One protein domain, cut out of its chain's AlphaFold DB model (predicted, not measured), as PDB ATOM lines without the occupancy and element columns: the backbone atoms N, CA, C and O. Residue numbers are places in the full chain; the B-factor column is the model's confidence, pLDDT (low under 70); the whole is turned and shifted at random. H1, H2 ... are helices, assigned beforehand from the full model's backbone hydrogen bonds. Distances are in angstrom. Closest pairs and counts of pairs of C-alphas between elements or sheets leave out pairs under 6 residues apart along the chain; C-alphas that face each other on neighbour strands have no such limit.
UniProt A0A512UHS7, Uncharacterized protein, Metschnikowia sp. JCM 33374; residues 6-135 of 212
ATOM      1  N   ASN A   6     -20.393 -55.879  33.754       60.25
ATOM      2  CA  ASN A   6     -19.916 -55.453  35.074       60.25
ATOM      3  C   ASN A   6     -19.044 -54.180  35.058       60.25
ATOM      4  O   ASN A   6     -18.939 -53.494  36.070       60.25
ATOM      5  N   GLN A   7     -18.372 -53.872  33.943       59.88
ATOM      6  CA  GLN A   7     -17.506 -52.693  33.825       59.88
ATOM      7  C   GLN A   7     -18.311 -51.417  33.536       59.88
ATOM      8  O   GLN A   7     -17.898 -50.323  33.915       59.88
ATOM      9  N   VAL A   8     -19.465 -51.564  32.884       60.91
ATOM     10  CA  VAL A   8     -20.384 -50.461  32.579       60.91
ATOM     11  C   VAL A   8     -21.145 -50.037  33.828       60.91
ATOM     12  O   VAL A   8     -21.245 -48.841  34.093       60.91
ATOM     13  N   ASP A   9     -21.627 -51.007  34.608       67.19
ATOM     14  CA  ASP A   9     -22.334 -50.742  35.864       67.19
ATOM     15  C   ASP A   9     -21.436 -49.968  36.841       67.19
ATOM     16  O   ASP A   9     -21.845 -48.943  37.380       67.19
ATOM     17  N   PHE A  10     -20.163 -50.370  36.962       72.75
ATOM     18  CA  PHE A  10     -19.176 -49.664  37.784       72.75
ATOM     19  C   PHE A  10     -18.923 -48.222  37.308       72.75
ATOM     20  O   PHE A  10     -18.861 -47.297  38.115       72.75
ATOM     21  N   LEU A  11     -18.807 -48.007  35.993       75.62
ATOM     22  CA  LEU A  11     -18.602 -46.668  35.434       75.62
ATOM     23  C   LEU A  11     -19.821 -45.762  35.660       75.62
ATOM     24  O   LEU A  11     -19.664 -44.584  35.974       75.62
ATOM     25  N   LEU A  12     -21.036 -46.286  35.488       77.88
ATOM     26  CA  LEU A  12     -22.261 -45.526  35.735       77.88
ATOM     27  C   LEU A  12     -22.391 -45.149  37.211       77.88
ATOM     28  O   LEU A  12     -22.713 -43.996  37.496       77.88
ATOM     29  N   ASP A  13     -22.092 -46.070  38.127       81.38
ATOM     30  CA  ASP A  13     -22.083 -45.800  39.566       81.38
ATOM     31  C   ASP A  13     -21.098 -44.679  39.925       81.38
ATOM     32  O   ASP A  13     -21.468 -43.734  40.628       81.38
ATOM     33  N   ASP A  14     -19.880 -44.712  39.375       81.94
ATOM     34  CA  ASP A  14     -18.879 -43.660  39.574       81.94
ATOM     35  C   ASP A  14     -19.356 -42.299  39.036       81.94
ATOM     36  O   ASP A  14     -19.204 -41.268  39.699       81.94
ATOM     37  N   LEU A  15     -19.974 -42.260  37.852       83.69
ATOM     38  CA  LEU A  15     -20.494 -41.017  37.273       83.69
ATOM     39  C   LEU A  15     -21.683 -40.457  38.072       83.69
ATOM     40  O   LEU A  15     -21.766 -39.243  38.278       83.69
ATOM     41  N   TRP A  16     -22.584 -41.316  38.555       86.81
ATOM     42  CA  TRP A  16     -23.675 -40.915  39.448       86.81
ATOM     43  C   TRP A  16     -23.154 -40.413  40.794       86.81
ATOM     44  O   TRP A  16     -23.675 -39.428  41.325       86.81
ATOM     45  N   HIS A  17     -22.099 -41.033  41.322       88.75
ATOM     46  CA  HIS A  17     -21.429 -40.567  42.529       88.75
ATOM     47  C   HIS A  17     -20.850 -39.161  42.338       88.75
ATOM     48  O   HIS A  17     -21.105 -38.273  43.157       88.75
ATOM     49  N   TRP A  18     -20.151 -38.919  41.225       87.31
ATOM     50  CA  TRP A  18     -19.666 -37.587  40.859       87.31
ATOM     51  C   TRP A  18     -20.797 -36.566  40.749       87.31
ATOM     52  O   TRP A  18     -20.661 -35.443  41.236       87.31
ATOM     53  N   LEU A  19     -21.936 -36.949  40.169       88.56
ATOM     54  CA  LEU A  19     -23.085 -36.056  40.045       88.56
ATOM     55  C   LEU A  19     -23.625 -35.639  41.419       88.56
ATOM     56  O   LEU A  19     -23.854 -34.450  41.649       88.56
ATOM     57  N   ALA A  20     -23.773 -36.592  42.340       87.75
ATOM     58  CA  ALA A  20     -24.226 -36.322  43.702       87.75
ATOM     59  C   ALA A  20     -23.238 -35.432  44.483       87.75
ATOM     60  O   ALA A  20     -23.652 -34.521  45.209       87.75
ATOM     61  N   GLN A  21     -21.928 -35.646  44.305       88.38
ATOM     62  CA  GLN A  21     -20.907 -34.772  44.891       88.38
ATOM     63  C   GLN A  21     -21.032 -33.337  44.364       88.38
ATOM     64  O   GLN A  21     -21.053 -32.391  45.151       88.38
ATOM     65  N   MET A  22     -21.181 -33.157  43.050       85.06
ATOM     66  CA  MET A  22     -21.342 -31.829  42.456       85.06
ATOM     67  C   MET A  22     -22.579 -31.098  42.980       85.06
ATOM     68  O   MET A  22     -22.507 -29.906  43.268       85.06
ATOM     69  N   GLU A  23     -23.708 -31.793  43.126       89.56
ATOM     70  CA  GLU A  23     -24.927 -31.209  43.699       89.56
ATOM     71  C   GLU A  23     -24.723 -30.743  45.139       89.56
ATOM     72  O   GLU A  23     -25.190 -29.664  45.510       89.56
ATOM     73  N   THR A  24     -23.970 -31.514  45.923       89.69
ATOM     74  CA  THR A  24     -23.607 -31.138  47.291       89.69
ATOM     75  C   THR A  24     -22.773 -29.858  47.295       89.69
ATOM     76  O   THR A  24     -23.135 -28.900  47.974       89.69
ATOM     77  N   HIS A  25     -21.716 -29.788  46.482       85.88
ATOM     78  CA  HIS A  25     -20.844 -28.610  46.413       85.88
ATOM     79  C   HIS A  25     -21.551 -27.355  45.892       85.88
ATOM     80  O   HIS A  25     -21.318 -26.269  46.421       85.88
ATOM     81  N   ILE A  26     -22.450 -27.494  44.909       85.62
ATOM     82  CA  ILE A  26     -23.318 -26.399  44.449       85.62
ATOM     83  C   ILE A  26     -24.127 -25.853  45.629       85.62
ATOM     84  O   ILE A  26     -24.072 -24.658  45.914       85.62
ATOM     85  N   HIS A  27     -24.822 -26.730  46.354       89.94
ATOM     86  CA  HIS A  27     -25.672 -26.317  47.465       89.94
ATOM     87  C   HIS A  27     -24.871 -25.690  48.617       89.94
ATOM     88  O   HIS A  27     -25.298 -24.707  49.228       89.94
ATOM     89  N   GLU A  28     -23.700 -26.241  48.935       88.44
ATOM     90  CA  GLU A  28     -22.821 -25.686  49.964       88.44
ATOM     91  C   GLU A  28     -22.293 -24.298  49.600       88.44
ATOM     92  O   GLU A  28     -22.255 -23.425  50.473       88.44
ATOM     93  N   LEU A  29     -21.925 -24.089  48.334       85.69
ATOM     94  CA  LEU A  29     -21.453 -22.806  47.825       85.69
ATOM     95  C   LEU A  29     -22.561 -21.756  47.828       85.69
ATOM     96  O   LEU A  29     -22.360 -20.677  48.385       85.69
ATOM     97  N   GLU A  30     -23.747 -22.085  47.315       86.94
ATOM     98  CA  GLU A  30     -24.913 -21.195  47.357       86.94
ATOM     99  C   GLU A  30     -25.243 -20.773  48.794       86.94
ATOM    100  O   GLU A  30     -25.405 -19.587  49.085       86.94
ATOM    101  N   ASN A  31     -25.267 -21.727  49.730       86.88
ATOM    102  CA  ASN A  31     -25.521 -21.437  51.139       86.88
ATOM    103  C   ASN A  31     -24.436 -20.549  51.764       86.88
ATOM    104  O   ASN A  31     -24.753 -19.654  52.551       86.88
ATOM    105  N   ALA A  32     -23.161 -20.794  51.452       82.56
ATOM    106  CA  ALA A  32     -22.052 -19.990  51.960       82.56
ATOM    107  C   ALA A  32     -22.108 -18.555  51.416       82.56
ATOM    108  O   ALA A  32     -21.969 -17.603  52.185       82.56
ATOM    109  N   MET A  33     -22.398 -18.393  50.124       82.94
ATOM    110  CA  MET A  33     -22.572 -17.090  49.480       82.94
ATOM    111  C   MET A  33     -23.770 -16.321  50.050       82.94
ATOM    112  O   MET A  33     -23.646 -15.136  50.357       82.94
ATOM    113  N   LEU A  34     -24.911 -16.985  50.273       81.94
ATOM    114  CA  LEU A  34     -26.088 -16.371  50.899       81.94
ATOM    115  C   LEU A  34     -25.795 -15.889  52.324       81.94
ATOM    116  O   LEU A  34     -26.188 -14.782  52.702       81.94
ATOM    117  N   LYS A  35     -25.079 -16.695  53.119       81.00
ATOM    118  CA  LYS A  35     -24.640 -16.294  54.463       81.00
ATOM    119  C   LYS A  35     -23.688 -15.101  54.406       81.00
ATOM    120  O   LYS A  35     -23.893 -14.142  55.144       81.00
ATOM    121  N   ALA A  36     -22.713 -15.116  53.499       75.19
ATOM    122  CA  ALA A  36     -21.785 -14.003  53.302       75.19
ATOM    123  C   ALA A  36     -22.504 -12.705  52.911       75.19
ATOM    124  O   ALA A  36     -22.243 -11.659  53.506       75.19
ATOM    125  N   GLY A  37     -23.477 -12.781  51.999       73.88
ATOM    126  CA  GLY A  37     -24.317 -11.642  51.629       73.88
ATOM    127  C   GLY A  37     -25.124 -11.087  52.808       73.88
ATOM    128  O   GLY A  37     -25.222  -9.872  52.972       73.88
ATOM    129  N   ARG A  38     -25.647 -11.955  53.684       74.81
ATOM    130  CA  ARG A  38     -26.441 -11.545  54.858       74.81
ATOM    131  C   ARG A  38     -25.631 -10.773  55.900       74.81
ATOM    132  O   ARG A  38     -26.172  -9.871  56.538       74.81
ATOM    133  N   VAL A  39     -24.365 -11.131  56.094       70.88
ATOM    134  CA  VAL A  39     -23.485 -10.501  57.095       70.88
ATOM    135  C   VAL A  39     -22.842  -9.205  56.554       70.88
ATOM    136  O   VAL A  39     -22.217  -8.453  57.300       70.88
ATOM    137  N   GLY A  40     -23.079  -8.883  55.278       65.38
ATOM    138  CA  GLY A  40     -22.575  -7.691  54.601       65.38
ATOM    139  C   GLY A  40     -21.181  -7.916  54.028       65.38
ATOM    140  O   GLY A  40     -20.294  -8.450  54.703       65.38
ATOM    141  N   LEU A  41     -20.974  -7.504  52.778       65.12
ATOM    142  CA  LEU A  41     -19.714  -7.717  52.074       65.12
ATOM    143  C   LEU A  41     -18.699  -6.607  52.427       65.12
ATOM    144  O   LEU A  41     -19.017  -5.425  52.402       65.12
ATOM    145  N   ASN A  42     -17.477  -6.989  52.808       66.75
ATOM    146  CA  ASN A  42     -16.281  -6.145  52.702       66.75
ATOM    147  C   ASN A  42     -15.530  -6.485  51.399       66.75
ATOM    148  O   ASN A  42     -15.817  -7.513  50.789       66.75
ATOM    149  N   ALA A  43     -14.540  -5.677  51.008       65.56
ATOM    150  CA  ALA A  43     -13.789  -5.870  49.758       65.56
ATOM    151  C   ALA A  43     -13.246  -7.308  49.572       65.56
ATOM    152  O   ALA A  43     -13.381  -7.883  48.498       65.56
ATOM    153  N   ALA A  44     -12.727  -7.935  50.638       62.94
ATOM    154  CA  ALA A  44     -12.243  -9.322  50.598       62.94
ATOM    155  C   ALA A  44     -13.366 -10.352  50.345       62.94
ATOM    156  O   ALA A  44     -13.184 -11.340  49.630       62.94
ATOM    157  N   SER A  45     -14.556 -10.123  50.906       67.12
ATOM    158  CA  SER A  45     -15.724 -10.970  50.649       67.12
ATOM    159  C   SER A  45     -16.414 -10.677  49.314       67.12
ATOM    160  O   SER A  45     -17.059 -11.576  48.793       67.12
ATOM    161  N   GLU A  46     -16.275  -9.475  48.742       75.00
ATOM    162  CA  GLU A  46     -16.777  -9.170  47.393       75.00
ATOM    163  C   GLU A  46     -16.003  -9.956  46.334       75.00
ATOM    164  O   GLU A  46     -16.612 -10.612  45.492       75.00
ATOM    165  N   GLU A  47     -14.669  -9.970  46.422       76.50
ATOM    166  CA  GLU A  47     -13.826 -10.782  45.538       76.50
ATOM    167  C   GLU A  47     -14.181 -12.269  45.653       76.50
ATOM    168  O   GLU A  47     -14.426 -12.942  44.651       76.50
ATOM    169  N   SER A  48     -14.328 -12.763  46.880       73.50
ATOM    170  CA  SER A  48     -14.703 -14.160  47.130       73.50
ATOM    171  C   SER A  48     -16.117 -14.497  46.658       73.50
ATOM    172  O   SER A  48     -16.367 -15.616  46.217       73.50
ATOM    173  N   TYR A  49     -17.044 -13.540  46.708       76.19
ATOM    174  CA  TYR A  49     -18.393 -13.702  46.171       76.19
ATOM    175  C   TYR A  49     -18.377 -13.788  44.639       76.19
ATOM    176  O   TYR A  49     -19.050 -14.641  44.065       76.19
ATOM    177  N   MET A  50     -17.569 -12.960  43.970       78.81
ATOM    178  CA  MET A  50     -17.381 -13.016  42.515       78.81
ATOM    179  C   MET A  50     -16.723 -14.330  42.072       78.81
ATOM    180  O   MET A  50     -17.147 -14.935  41.082       78.81
ATOM    181  N   VAL A  51     -15.722 -14.803  42.822       82.06
ATOM    182  CA  VAL A  51     -15.110 -16.124  42.617       82.06
ATOM    183  C   VAL A  51     -16.150 -17.230  42.817       82.06
ATOM    184  O   VAL A  51     -16.266 -18.110  41.964       82.06
ATOM    185  N   GLY A  52     -16.963 -17.144  43.872       78.06
ATOM    186  CA  GLY A  52     -18.069 -18.066  44.135       78.06
ATOM    187  C   GLY A  52     -19.088 -18.128  42.992       78.06
ATOM    188  O   GLY A  52     -19.403 -19.213  42.517       78.06
ATOM    189  N   ASP A  53     -19.543 -16.987  42.465       82.38
ATOM    190  CA  ASP A  53     -20.483 -16.947  41.330       82.38
ATOM    191  C   ASP A  53     -19.886 -17.587  40.060       82.38
ATOM    192  O   ASP A  53     -20.556 -18.324  39.331       82.38
ATOM    193  N   CYS A  54     -18.592 -17.363  39.810       85.12
ATOM    194  CA  CYS A  54     -17.873 -18.000  38.708       85.12
ATOM    195  C   CYS A  54     -17.794 -19.528  38.879       85.12
ATOM    196  O   CYS A  54     -18.091 -20.273  37.939       85.12
ATOM    197  N   LEU A  55     -17.435 -20.001  40.077       80.00
ATOM    198  CA  LEU A  55     -17.376 -21.427  40.408       80.00
ATOM    199  C   LEU A  55     -18.754 -22.087  40.301       80.00
ATOM    200  O   LEU A  55     -18.870 -23.152  39.698       80.00
ATOM    201  N   LEU A  56     -19.810 -21.420  40.775       83.25
ATOM    202  CA  LEU A  56     -21.187 -21.899  40.677       83.25
ATOM    203  C   LEU A  56     -21.601 -22.117  39.216       83.25
ATOM    204  O   LEU A  56     -22.089 -23.191  38.859       83.25
ATOM    205  N   LYS A  57     -21.334 -21.144  38.333       84.19
ATOM    206  CA  LYS A  57     -21.608 -21.280  36.891       84.19
ATOM    207  C   LYS A  57     -20.834 -22.442  36.267       84.19
ATOM    208  O   LYS A  57     -21.412 -23.217  35.501       84.19
ATOM    209  N   LYS A  58     -19.549 -22.597  36.608       83.94
ATOM    210  CA  LYS A  58     -18.713 -23.713  36.130       83.94
ATOM    211  C   LYS A  58     -19.227 -25.069  36.619       83.94
ATOM    212  O   LYS A  58     -19.237 -26.020  35.833       83.94
ATOM    213  N   LEU A  59     -19.679 -25.162  37.871       82.12
ATOM    214  CA  LEU A  59     -20.255 -26.376  38.449       82.12
ATOM    215  C   LEU A  59     -21.581 -26.738  37.788       82.12
ATOM    216  O   LEU A  59     -21.753 -27.880  37.377       82.12
ATOM    217  N   VAL A  60     -22.493 -25.778  37.613       82.94
ATOM    218  CA  VAL A  60     -23.779 -26.012  36.934       82.94
ATOM    219  C   VAL A  60     -23.559 -26.462  35.489       82.94
ATOM    220  O   VAL A  60     -24.180 -27.426  35.043       82.94
ATOM    221  N   TYR A  61     -22.640 -25.817  34.766       85.00
ATOM    222  CA  TYR A  61     -22.289 -26.231  33.409       85.00
ATOM    223  C   TYR A  61     -21.702 -27.648  33.378       85.00
ATOM    224  O   TYR A  61     -22.150 -28.497  32.608       85.00
ATOM    225  N   SER A  62     -20.735 -27.935  34.249       83.50
ATOM    226  CA  SER A  62     -20.089 -29.250  34.303       83.50
ATOM    227  C   SER A  62     -21.063 -30.345  34.760       83.50
ATOM    228  O   SER A  62     -20.995 -31.464  34.260       83.50
ATOM    229  N   LYS A  63     -22.044 -30.015  35.613       86.75
ATOM    230  CA  LYS A  63     -23.132 -30.915  36.019       86.75
ATOM    231  C   LYS A  63     -23.952 -31.334  34.804       86.75
ATOM    232  O   LYS A  63     -24.198 -32.521  34.610       86.75
ATOM    233  N   GLN A  64     -24.337 -30.376  33.959       84.06
ATOM    234  CA  GLN A  64     -25.075 -30.668  32.728       84.06
ATOM    235  C   GLN A  64     -24.259 -31.549  31.773       84.06
ATOM    236  O   GLN A  64     -24.814 -32.457  31.159       84.06
ATOM    237  N   GLN A  65     -22.947 -31.316  31.658       82.12
ATOM    238  CA  GLN A  65     -22.059 -32.158  30.847       82.12
ATOM    239  C   GLN A  65     -21.971 -33.591  31.392       82.12
ATOM    240  O   GLN A  65     -22.089 -34.548  30.626       82.12
ATOM    241  N   LEU A  66     -21.847 -33.752  32.713       84.19
ATOM    242  CA  LEU A  66     -21.816 -35.062  33.364       84.19
ATOM    243  C   LEU A  66     -23.140 -35.819  33.183       84.19
ATOM    244  O   LEU A  66     -23.124 -36.988  32.805       84.19
ATOM    245  N   GLN A  67     -24.282 -35.147  33.356       83.88
ATOM    246  CA  GLN A  67     -25.607 -35.735  33.112       83.88
ATOM    247  C   GLN A  67     -25.751 -36.246  31.673       83.88
ATOM    248  O   GLN A  67     -26.238 -37.355  31.461       83.88
ATOM    249  N   ARG A  68     -25.280 -35.480  30.679       80.44
ATOM    250  CA  ARG A  68     -25.271 -35.925  29.273       80.44
ATOM    251  C   ARG A  68     -24.405 -37.163  29.081       80.44
ATOM    252  O   ARG A  68     -24.795 -38.075  28.358       80.44
ATOM    253  N   ARG A  69     -23.246 -37.216  29.739       78.75
ATOM    254  CA  ARG A  69     -22.334 -38.356  29.629       78.75
ATOM    255  C   ARG A  69     -22.917 -39.619  30.255       78.75
ATOM    256  O   ARG A  69     -22.825 -40.668  29.631       78.75
ATOM    257  N   ILE A  70     -23.574 -39.506  31.410       81.56
ATOM    258  CA  ILE A  70     -24.322 -40.607  32.033       81.56
ATOM    259  C   ILE A  70     -25.370 -41.156  31.057       81.56
ATOM    260  O   ILE A  70     -25.428 -42.364  30.845       81.56
ATOM    261  N   VAL A  71     -26.155 -40.282  30.415       80.12
ATOM    262  CA  VAL A  71     -27.167 -40.695  29.425       80.12
ATOM    263  C   VAL A  71     -26.526 -41.381  28.214       80.12
ATOM    264  O   VAL A  71     -27.028 -42.417  27.782       80.12
ATOM    265  N   SER A  72     -25.414 -40.852  27.690       75.62
ATOM    266  CA  SER A  72     -24.671 -41.464  26.574       75.62
ATOM    267  C   SER A  72     -24.192 -42.871  26.927       75.62
ATOM    268  O   SER A  72     -24.492 -43.819  26.207       75.62
ATOM    269  N   VAL A  73     -23.515 -43.023  28.073       75.75
ATOM    270  CA  VAL A  73     -22.980 -44.311  28.542       75.75
ATOM    271  C   VAL A  73     -24.109 -45.308  28.809       75.75
ATOM    272  O   VAL A  73     -24.002 -46.470  28.422       75.75
ATOM    273  N   ALA A  74     -25.213 -44.868  29.419       75.00
ATOM    274  CA  ALA A  74     -26.368 -45.724  29.668       75.00
ATOM    275  C   ALA A  74     -27.020 -46.207  28.360       75.00
ATOM    276  O   ALA A  74     -27.378 -47.377  28.257       75.00
ATOM    277  N   ARG A  75     -27.141 -45.338  27.345       69.62
ATOM    278  CA  ARG A  75     -27.713 -45.694  26.033       69.62
ATOM    279  C   ARG A  75     -26.823 -46.643  25.240       69.62
ATOM    280  O   ARG A  75     -27.320 -47.632  24.720       69.62
ATOM    281  N   GLU A  76     -25.520 -46.378  25.178       67.69
ATOM    282  CA  GLU A  76     -24.558 -47.220  24.450       67.69
ATOM    283  C   GLU A  76     -24.538 -48.675  24.941       67.69
ATOM    284  O   GLU A  76     -24.199 -49.573  24.173       67.69
ATOM    285  N   ASN A  77     -24.949 -48.909  26.189       64.19
ATOM    286  CA  ASN A  77     -24.949 -50.224  26.819       64.19
ATOM    287  C   ASN A  77     -26.354 -50.809  27.055       64.19
ATOM    288  O   ASN A  77     -26.475 -51.900  27.612       64.19
ATOM    289  N   CYS A  78     -27.418 -50.130  26.609       62.12
ATOM    290  CA  CYS A  78     -28.787 -50.635  26.684       62.12
ATOM    291  C   CYS A  78     -29.200 -51.241  25.332       62.12
ATOM    292  O   CYS A  78     -29.343 -50.524  24.337       62.12
ATOM    293  N   ALA A  79     -29.397 -52.565  25.307       55.69
ATOM    294  CA  ALA A  79     -29.672 -53.347  24.096       55.69
ATOM    295  C   ALA A  79     -30.973 -52.950  23.362       55.69
ATOM    296  O   ALA A  79     -31.071 -53.168  22.158       55.69
ATOM    297  N   ASP A  80     -31.924 -52.316  24.056       55.72
ATOM    298  CA  ASP A  80     -33.242 -51.948  23.514       55.72
ATOM    299  C   ASP A  80     -33.288 -50.551  22.857       55.72
ATOM    300  O   ASP A  80     -34.334 -50.130  22.372       55.72
ATOM    301  N   SER A  81     -32.178 -49.799  22.828       53.06
ATOM    302  CA  SER A  81     -32.171 -48.391  22.376       53.06
ATOM    303  C   SER A  81     -31.753 -48.166  20.915       53.06
ATOM    304  O   SER A  81     -31.414 -47.046  20.534       53.06
ATOM    305  N   SER A  82     -31.743 -49.208  20.077       49.75
ATOM    306  CA  SER A  82     -30.940 -49.198  18.847       49.75
ATOM    307  C   SER A  82     -31.389 -48.277  17.706       49.75
ATOM    308  O   SER A  82     -30.630 -48.202  16.751       49.75
ATOM    309  N   ASP A  83     -32.510 -47.545  17.771       52.88
ATOM    310  CA  ASP A  83     -32.890 -46.655  16.648       52.88
ATOM    311  C   ASP A  83     -33.642 -45.353  16.986       52.88
ATOM    312  O   ASP A  83     -33.664 -44.432  16.170       52.88
ATOM    313  N   GLU A  84     -34.210 -45.176  18.182       49.97
ATOM    314  CA  GLU A  84     -34.968 -43.950  18.478       49.97
ATOM    315  C   GLU A  84     -34.072 -42.842  19.063       49.97
ATOM    316  O   GLU A  84     -33.889 -42.713  20.273       49.97
ATOM    317  N   GLY A  85     -33.515 -42.001  18.182       52.53
ATOM    318  CA  GLY A  85     -32.964 -40.685  18.551       52.53
ATOM    319  C   GLY A  85     -31.462 -40.474  18.339       52.53
ATOM    320  O   GLY A  85     -30.970 -39.381  18.627       52.53
ATOM    321  N   ARG A  86     -30.738 -41.463  17.795       52.28
ATOM    322  CA  ARG A  86     -29.289 -41.363  17.507       52.28
ATOM    323  C   ARG A  86     -28.942 -40.183  16.588       52.28
ATOM    324  O   ARG A  86     -28.001 -39.444  16.866       52.28
ATOM    325  N   GLU A  87     -29.750 -39.952  15.553       51.16
ATOM    326  CA  GLU A  87     -29.518 -38.887  14.564       51.16
ATOM    327  C   GLU A  87     -29.709 -37.469  15.132       51.16
ATOM    328  O   GLU A  87     -29.047 -36.527  14.695       51.16
ATOM    329  N   ILE A  88     -30.570 -37.297  16.143       52.00
ATOM    330  CA  ILE A  88     -30.903 -35.973  16.699       52.00
ATOM    331  C   ILE A  88     -29.769 -35.434  17.589       52.00
ATOM    332  O   ILE A  88     -29.567 -34.218  17.664       52.00
ATOM    333  N   GLU A  89     -29.003 -36.310  18.245       49.16
ATOM    334  CA  GLU A  89     -27.879 -35.905  19.102       49.16
ATOM    335  C   GLU A  89     -26.524 -35.918  18.386       49.16
ATOM    336  O   GLU A  89     -25.735 -34.999  18.623       49.16
ATOM    337  N   GLU A  90     -26.267 -36.851  17.455       48.94
ATOM    338  CA  GLU A  90     -25.044 -36.813  16.630       48.94
ATOM    339  C   GLU A  90     -24.967 -35.518  15.802       48.94
ATOM    340  O   GLU A  90     -23.898 -34.907  15.717       48.94
ATOM    341  N   ALA A  91     -26.108 -35.033  15.295       45.81
ATOM    342  CA  ALA A  91     -26.206 -33.757  14.588       45.81
ATOM    343  C   ALA A  91     -26.038 -32.523  15.496       45.81
ATOM    344  O   ALA A  91     -25.712 -31.442  15.004       45.81
ATOM    345  N   ARG A  92     -26.258 -32.649  16.814       44.38
ATOM    346  CA  ARG A  92     -26.130 -31.522  17.750       44.38
ATOM    347  C   ARG A  92     -24.781 -31.446  18.460       44.38
ATOM    348  O   ARG A  92     -24.392 -30.334  18.809       44.38
ATOM    349  N   PHE A  93     -24.086 -32.560  18.709       47.28
ATOM    350  CA  PHE A  93     -22.993 -32.542  19.695       47.28
ATOM    351  C   PHE A  93     -21.722 -33.343  19.379       47.28
ATOM    352  O   PHE A  93     -20.804 -33.287  20.191       47.28
ATOM    353  N   GLY A  94     -21.593 -33.963  18.200       42.41
ATOM    354  CA  GLY A  94     -20.326 -34.542  17.726       42.41
ATOM    355  C   GLY A  94     -19.831 -35.770  18.512       42.41
ATOM    356  O   GLY A  94     -19.990 -35.889  19.725       42.41
ATOM    357  N   ARG A  95     -19.200 -36.722  17.814       43.12
ATOM    358  CA  ARG A  95     -18.591 -37.904  18.446       43.12
ATOM    359  C   ARG A  95     -17.360 -37.490  19.251       43.12
ATOM    360  O   ARG A  95     -16.319 -37.189  18.676       43.12
ATOM    361  N   VAL A  96     -17.477 -37.470  20.575       47.22
ATOM    362  CA  VAL A  96     -16.340 -37.274  21.484       47.22
ATOM    363  C   VAL A  96     -15.771 -38.643  21.846       47.22
ATOM    364  O   VAL A  96     -16.457 -39.420  22.510       47.22
ATOM    365  N   ASP A  97     -14.524 -38.912  21.443       45.97
ATOM    366  CA  ASP A  97     -13.770 -40.126  21.791       45.97
ATOM    367  C   ASP A  97     -13.909 -40.472  23.286       45.97
ATOM    368  O   ASP A  97     -13.713 -39.635  24.173       45.97
ATOM    369  N   ALA A  98     -14.340 -41.704  23.567       55.72
ATOM    370  CA  ALA A  98     -15.153 -41.986  24.749       55.72
ATOM    371  C   ALA A  98     -14.387 -42.055  26.089       55.72
ATOM    372  O   ALA A  98     -14.961 -41.713  27.125       55.72
ATOM    373  N   ASN A  99     -13.099 -42.413  26.089       56.31
ATOM    374  CA  ASN A  99     -12.394 -42.745  27.339       56.31
ATOM    375  C   ASN A  99     -11.382 -41.673  27.777       56.31
ATOM    376  O   ASN A  99     -11.516 -41.123  28.866       56.31
ATOM    377  N   GLY A 100     -10.446 -41.259  26.914       59.31
ATOM    378  CA  GLY A 100      -9.447 -40.238  27.282       59.31
ATOM    379  C   GLY A 100     -10.039 -38.844  27.545       59.31
ATOM    380  O   GLY A 100      -9.527 -38.084  28.366       59.31
ATOM    381  N   ALA A 101     -11.155 -38.510  26.890       71.00
ATOM    382  CA  ALA A 101     -11.869 -37.259  27.138       71.00
ATOM    383  C   ALA A 101     -12.659 -37.273  28.459       71.00
ATOM    384  O   ALA A 101     -12.900 -36.206  29.028       71.00
ATOM    385  N   LEU A 102     -13.055 -38.462  28.938       73.44
ATOM    386  CA  LEU A 102     -13.785 -38.631  30.191       73.44
ATOM    387  C   LEU A 102     -12.851 -38.479  31.389       73.44
ATOM    388  O   LEU A 102     -13.153 -37.686  32.273       73.44
ATOM    389  N   ASP A 103     -11.693 -39.136  31.373       77.12
ATOM    390  CA  ASP A 103     -10.708 -39.028  32.456       77.12
ATOM    391  C   ASP A 103     -10.237 -37.579  32.634       77.12
ATOM    392  O   ASP A 103     -10.306 -37.019  33.727       77.12
ATOM    393  N   ALA A 104      -9.898 -36.904  31.530       80.12
ATOM    394  CA  ALA A 104      -9.535 -35.488  31.558       80.12
ATOM    395  C   ALA A 104     -10.683 -34.581  32.045       80.12
ATOM    396  O   ALA A 104     -10.446 -33.506  32.596       80.12
ATOM    397  N   PHE A 105     -11.940 -34.971  31.815       82.19
ATOM    398  CA  PHE A 105     -13.098 -34.254  32.342       82.19
ATOM    399  C   PHE A 105     -13.282 -34.492  33.845       82.19
ATOM    400  O   PHE A 105     -13.502 -33.524  34.572       82.19
ATOM    401  N   LEU A 106     -13.132 -35.731  34.315       83.31
ATOM    402  CA  LEU A 106     -13.195 -36.081  35.735       83.31
ATOM    403  C   LEU A 106     -12.060 -35.426  36.534       83.31
ATOM    404  O   LEU A 106     -12.293 -34.942  37.639       83.31
ATOM    405  N   ASP A 107     -10.859 -35.309  35.968       85.44
ATOM    406  CA  ASP A 107      -9.758 -34.590  36.616       85.44
ATOM    407  C   ASP A 107     -10.026 -33.082  36.710       85.44
ATOM    408  O   ASP A 107      -9.789 -32.472  37.753       85.44
ATOM    409  N   ARG A 108     -10.613 -32.471  35.672       84.62
ATOM    410  CA  ARG A 108     -11.090 -31.078  35.767       84.62
ATOM    411  C   ARG A 108     -12.186 -30.918  36.819       84.62
ATOM    412  O   ARG A 108     -12.202 -29.911  37.522       84.62
ATOM    413  N   LEU A 109     -13.085 -31.896  36.941       86.31
ATOM    414  CA  LEU A 109     -14.121 -31.904  37.974       86.31
ATOM    415  C   LEU A 109     -13.527 -31.993  39.381       86.31
ATOM    416  O   LEU A 109     -13.966 -31.248  40.251       86.31
ATOM    417  N   ARG A 110     -12.506 -32.832  39.596       89.31
ATOM    418  CA  ARG A 110     -11.781 -32.920  40.877       89.31
ATOM    419  C   ARG A 110     -11.221 -31.570  41.304       89.31
ATOM    420  O   ARG A 110     -11.441 -31.159  42.439       89.31
ATOM    421  N   VAL A 111     -10.534 -30.879  40.393       88.88
ATOM    422  CA  VAL A 111      -9.973 -29.546  40.663       88.88
ATOM    423  C   VAL A 111     -11.088 -28.555  40.993       88.88
ATOM    424  O   VAL A 111     -11.020 -27.879  42.012       88.88
ATOM    425  N   LEU A 112     -12.156 -28.528  40.193       84.88
ATOM    426  CA  LEU A 112     -13.280 -27.615  40.403       84.88
ATOM    427  C   LEU A 112     -13.987 -27.845  41.750       84.88
ATOM    428  O   LEU A 112     -14.385 -26.892  42.421       84.88
ATOM    429  N   VAL A 113     -14.145 -29.107  42.150       86.12
ATOM    430  CA  VAL A 113     -14.709 -29.487  43.449       86.12
ATOM    431  C   VAL A 113     -13.799 -29.039  44.596       86.12
ATOM    432  O   VAL A 113     -14.297 -28.473  45.571       86.12
ATOM    433  N   ALA A 114     -12.481 -29.215  44.466       88.00
ATOM    434  CA  ALA A 114     -11.513 -28.756  45.460       88.00
ATOM    435  C   ALA A 114     -11.524 -27.222  45.612       88.00
ATOM    436  O   ALA A 114     -11.723 -26.727  46.720       88.00
ATOM    437  N   GLU A 115     -11.428 -26.480  44.503       83.50
ATOM    438  CA  GLU A 115     -11.507 -25.007  44.483       83.50
ATOM    439  C   GLU A 115     -12.817 -24.504  45.112       83.50
ATOM    440  O   GLU A 115     -12.841 -23.528  45.864       83.50
ATOM    441  N   THR A 116     -13.923 -25.204  44.845       82.50
ATOM    442  CA  THR A 116     -15.215 -24.892  45.463       82.50
ATOM    443  C   THR A 116     -15.185 -25.116  46.969       82.50
ATOM    444  O   THR A 116     -15.639 -24.254  47.718       82.50
ATOM    445  N   GLY A 117     -14.644 -26.245  47.430       81.94
ATOM    446  CA  GLY A 117     -14.508 -26.543  48.857       81.94
ATOM    447  C   GLY A 117     -13.669 -25.501  49.604       81.94
ATOM    448  O   GLY A 117     -14.036 -25.085  50.707       81.94
ATOM    449  N   GLU A 118     -12.589 -25.021  48.990       86.31
ATOM    450  CA  GLU A 118     -11.758 -23.940  49.530       86.31
ATOM    451  C   GLU A 118     -12.533 -22.621  49.615       86.31
ATOM    452  O   GLU A 118     -12.558 -21.989  50.673       86.31
ATOM    453  N   CYS A 119     -13.246 -22.246  48.548       81.00
ATOM    454  CA  CYS A 119     -14.081 -21.045  48.523       81.00
ATOM    455  C   CYS A 119     -15.179 -21.089  49.602       81.00
ATOM    456  O   CYS A 119     -15.347 -20.136  50.366       81.00
ATOM    457  N   VAL A 120     -15.881 -22.221  49.733       84.88
ATOM    458  CA  VAL A 120     -16.879 -22.457  50.792       84.88
ATOM    459  C   VAL A 120     -16.252 -22.289  52.174       84.88
ATOM    460  O   VAL A 120     -16.829 -21.624  53.035       84.88
ATOM    461  N   SER A 121     -15.079 -22.882  52.395       86.81
ATOM    462  CA  SER A 121     -14.375 -22.813  53.678       86.81
ATOM    463  C   SER A 121     -13.983 -21.378  54.020       86.81
ATOM    464  O   SER A 121     -14.247 -20.920  55.131       86.81
ATOM    465  N   PHE A 122     -13.450 -20.634  53.053       84.44
ATOM    466  CA  PHE A 122     -13.084 -19.232  53.224       84.44
ATOM    467  C   PHE A 122     -14.295 -18.346  53.542       84.44
ATOM    468  O   PHE A 122     -14.277 -17.585  54.512       84.44
ATOM    469  N   LEU A 123     -15.392 -18.499  52.789       80.38
ATOM    470  CA  LEU A 123     -16.643 -17.781  53.043       80.38
ATOM    471  C   LEU A 123     -17.204 -18.100  54.437       80.38
ATOM    472  O   LEU A 123     -17.700 -17.200  55.117       80.38
ATOM    473  N   ARG A 124     -17.100 -19.355  54.897       85.38
ATOM    474  CA  ARG A 124     -17.503 -19.762  56.255       85.38
ATOM    475  C   ARG A 124     -16.641 -19.108  57.338       85.38
ATOM    476  O   ARG A 124     -17.196 -18.662  58.335       85.38
ATOM    477  N   VAL A 125     -15.324 -19.012  57.149       83.88
ATOM    478  CA  VAL A 125     -14.424 -18.355  58.115       83.88
ATOM    479  C   VAL A 125     -14.739 -16.865  58.228       83.88
ATOM    480  O   VAL A 125     -15.015 -16.386  59.321       83.88
ATOM    481  N   ILE A 126     -14.821 -16.146  57.103       76.31
ATOM    482  CA  ILE A 126     -15.122 -14.703  57.121       76.31
ATOM    483  C   ILE A 126     -16.496 -14.418  57.732       76.31
ATOM    484  O   ILE A 126     -16.675 -13.419  58.433       76.31
ATOM    485  N   THR A 127     -17.489 -15.263  57.444       76.50
ATOM    486  CA  THR A 127     -18.825 -15.098  58.030       76.50
ATOM    487  C   THR A 127     -18.826 -15.370  59.526       76.50
ATOM    488  O   THR A 127     -19.413 -14.579  60.258       76.50
ATOM    489  N   ALA A 128     -18.129 -16.409  59.989       77.12
ATOM    490  CA  ALA A 128     -17.995 -16.707  61.411       77.12
ATOM    491  C   ALA A 128     -17.256 -15.593  62.172       77.12
ATOM    492  O   ALA A 128     -17.697 -15.198  63.251       77.12
ATOM    493  N   ASP A 129     -16.189 -15.033  61.600       67.94
ATOM    494  CA  ASP A 129     -15.441 -13.928  62.209       67.94
ATOM    495  C   ASP A 129     -16.317 -12.682  62.371       67.94
ATOM    496  O   ASP A 129     -16.323 -12.065  63.433       67.94
ATOM    497  N   LYS A 130     -17.148 -12.356  61.372       64.81
ATOM    498  CA  LYS A 130     -18.103 -11.240  61.464       64.81
ATOM    499  C   LYS A 130     -19.299 -11.527  62.374       64.81
ATOM    500  O   LYS A 130     -19.834 -10.595  62.971       64.81
ATOM    501  N   GLU A 131     -19.745 -12.776  62.489       63.28
ATOM    502  CA  GLU A 131     -20.760 -13.168  63.476       63.28
ATOM    503  C   GLU A 131     -20.207 -13.059  64.908       63.28
ATOM    504  O   GLU A 131     -20.931 -12.633  65.809       63.28
ATOM    505  N   ASN A 132     -18.916 -13.342  65.104       57.62
ATOM    506  CA  ASN A 132     -18.229 -13.204  66.388       57.62
ATOM    507  C   ASN A 132     -17.902 -11.739  66.733       57.62
ATOM    508  O   ASN A 132     -18.183 -11.322  67.858       57.62
ATOM    509  N   ASP A 133     -17.431 -10.927  65.781       52.94
ATOM    510  CA  ASP A 133     -17.263  -9.469  65.953       52.94
ATOM    511  C   ASP A 133     -18.618  -8.748  66.092       52.94
ATOM    512  O   ASP A 133     -18.757  -7.740  66.786       52.94
ATOM    513  N   GLY A 134     -19.664  -9.305  65.477       46.69
ATOM    514  CA  GLY A 134     -21.055  -8.877  65.598       46.69
ATOM    515  C   GLY A 134     -21.777  -9.401  66.842       46.69
ATOM    516  O   GLY A 134     -22.915  -8.986  67.087       46.69
ATOM    517  N   SER A 135     -21.147 -10.253  67.663       41.69
ATOM    518  CA  SER A 135     -21.743 -10.770  68.907       41.69
ATOM    519  C   SER A 135     -21.863  -9.708  70.012       41.69
ATOM    520  O   SER A 135     -22.515  -9.932  71.030       41.69
TER     521      SER A 135
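Overview. This is residues 6 to 135 of the 212 residues of an uncharacterized protein of Metschnikowia sp. JCM 33374 (UniProt A0A512UHS7). Three long helices, H1, H2 and H4, run side by side in a slender up-and-down bundle, and the stretch from H2 to H4, with the small helix H3, makes a loose loop near one end. H1 and H2 form a long helical hairpin, and H4 packs along both of them. The printed part has 130 residues with four named helices, in the order H1, H2, H3, H4, and no named strand; the class is all helix. The whole is loose, with a radius of gyration of the C-alphas of 19.1 A, and a rod in outline, spanning 63 by 30 by 23 A.

Along the chain. H1 covers residues 6 to 39 and is 50.2 A long from first to last C-alpha, beginning at C-alpha 6, (-19.916, -55.453, 35.074). H2 covers residues 43 to 76 and is 49.7 A long; its C-alpha 43 is at (-13.789, -5.870, 49.758). H3 covers residues 86 to 93. H4, residues 100 to 135, is the longest helix, with 36 residues and 52.5 A, and ends at C-alpha 135, (-21.743, -10.770, 68.907).

Arrangement. H1, H2 and H4 form a bundle, up and down, each running against the one before it in the chain. H1 and H2 touch as a helical hairpin, opposite ways at a shallow tilt of 22 degrees; their closest C-alphas, those of Ile 26 and Leu 56, are 6.2 A apart. H1 and H4 touch and run the same way at a shallow tilt of 27 degrees, with the closest C-alphas, those of Leu 29 and Val 120, 5.5 A apart. H4 touches H2 with residues 109 to 126 alone; the closest C-alphas, those of Leu 55 and Thr 116, are 6.5 A apart. H2 and H4 run opposite ways at a shallow tilt of 33 degrees, only just short of steep. H3 touches no helix and is apart from H1, H2 and H4. In H1, H2 and H4 every O i to N i+4 pair is within hydrogen-bond range; in H3 it is 3 of 4.

Size, cuts and confidence. The two C-alphas farthest apart, those of Asp 83 and Ser 135, are 64.4 A apart. The printed part has no cut. The link from H1 to H2 is tight, with 3 residues; those from H2 to H3 and from H3 to H4 are short, with 9 and 6 residues. Residues 78 to 85 stand free, and so do residues 90 to 97, of which 90 to 93 belong to H3. The mean pLDDT of the printed part is 73.5, and residues 6 to 9, 40 to 45, 75 to 100 and 129 to 135 are under 70; H3 has a mean of 49.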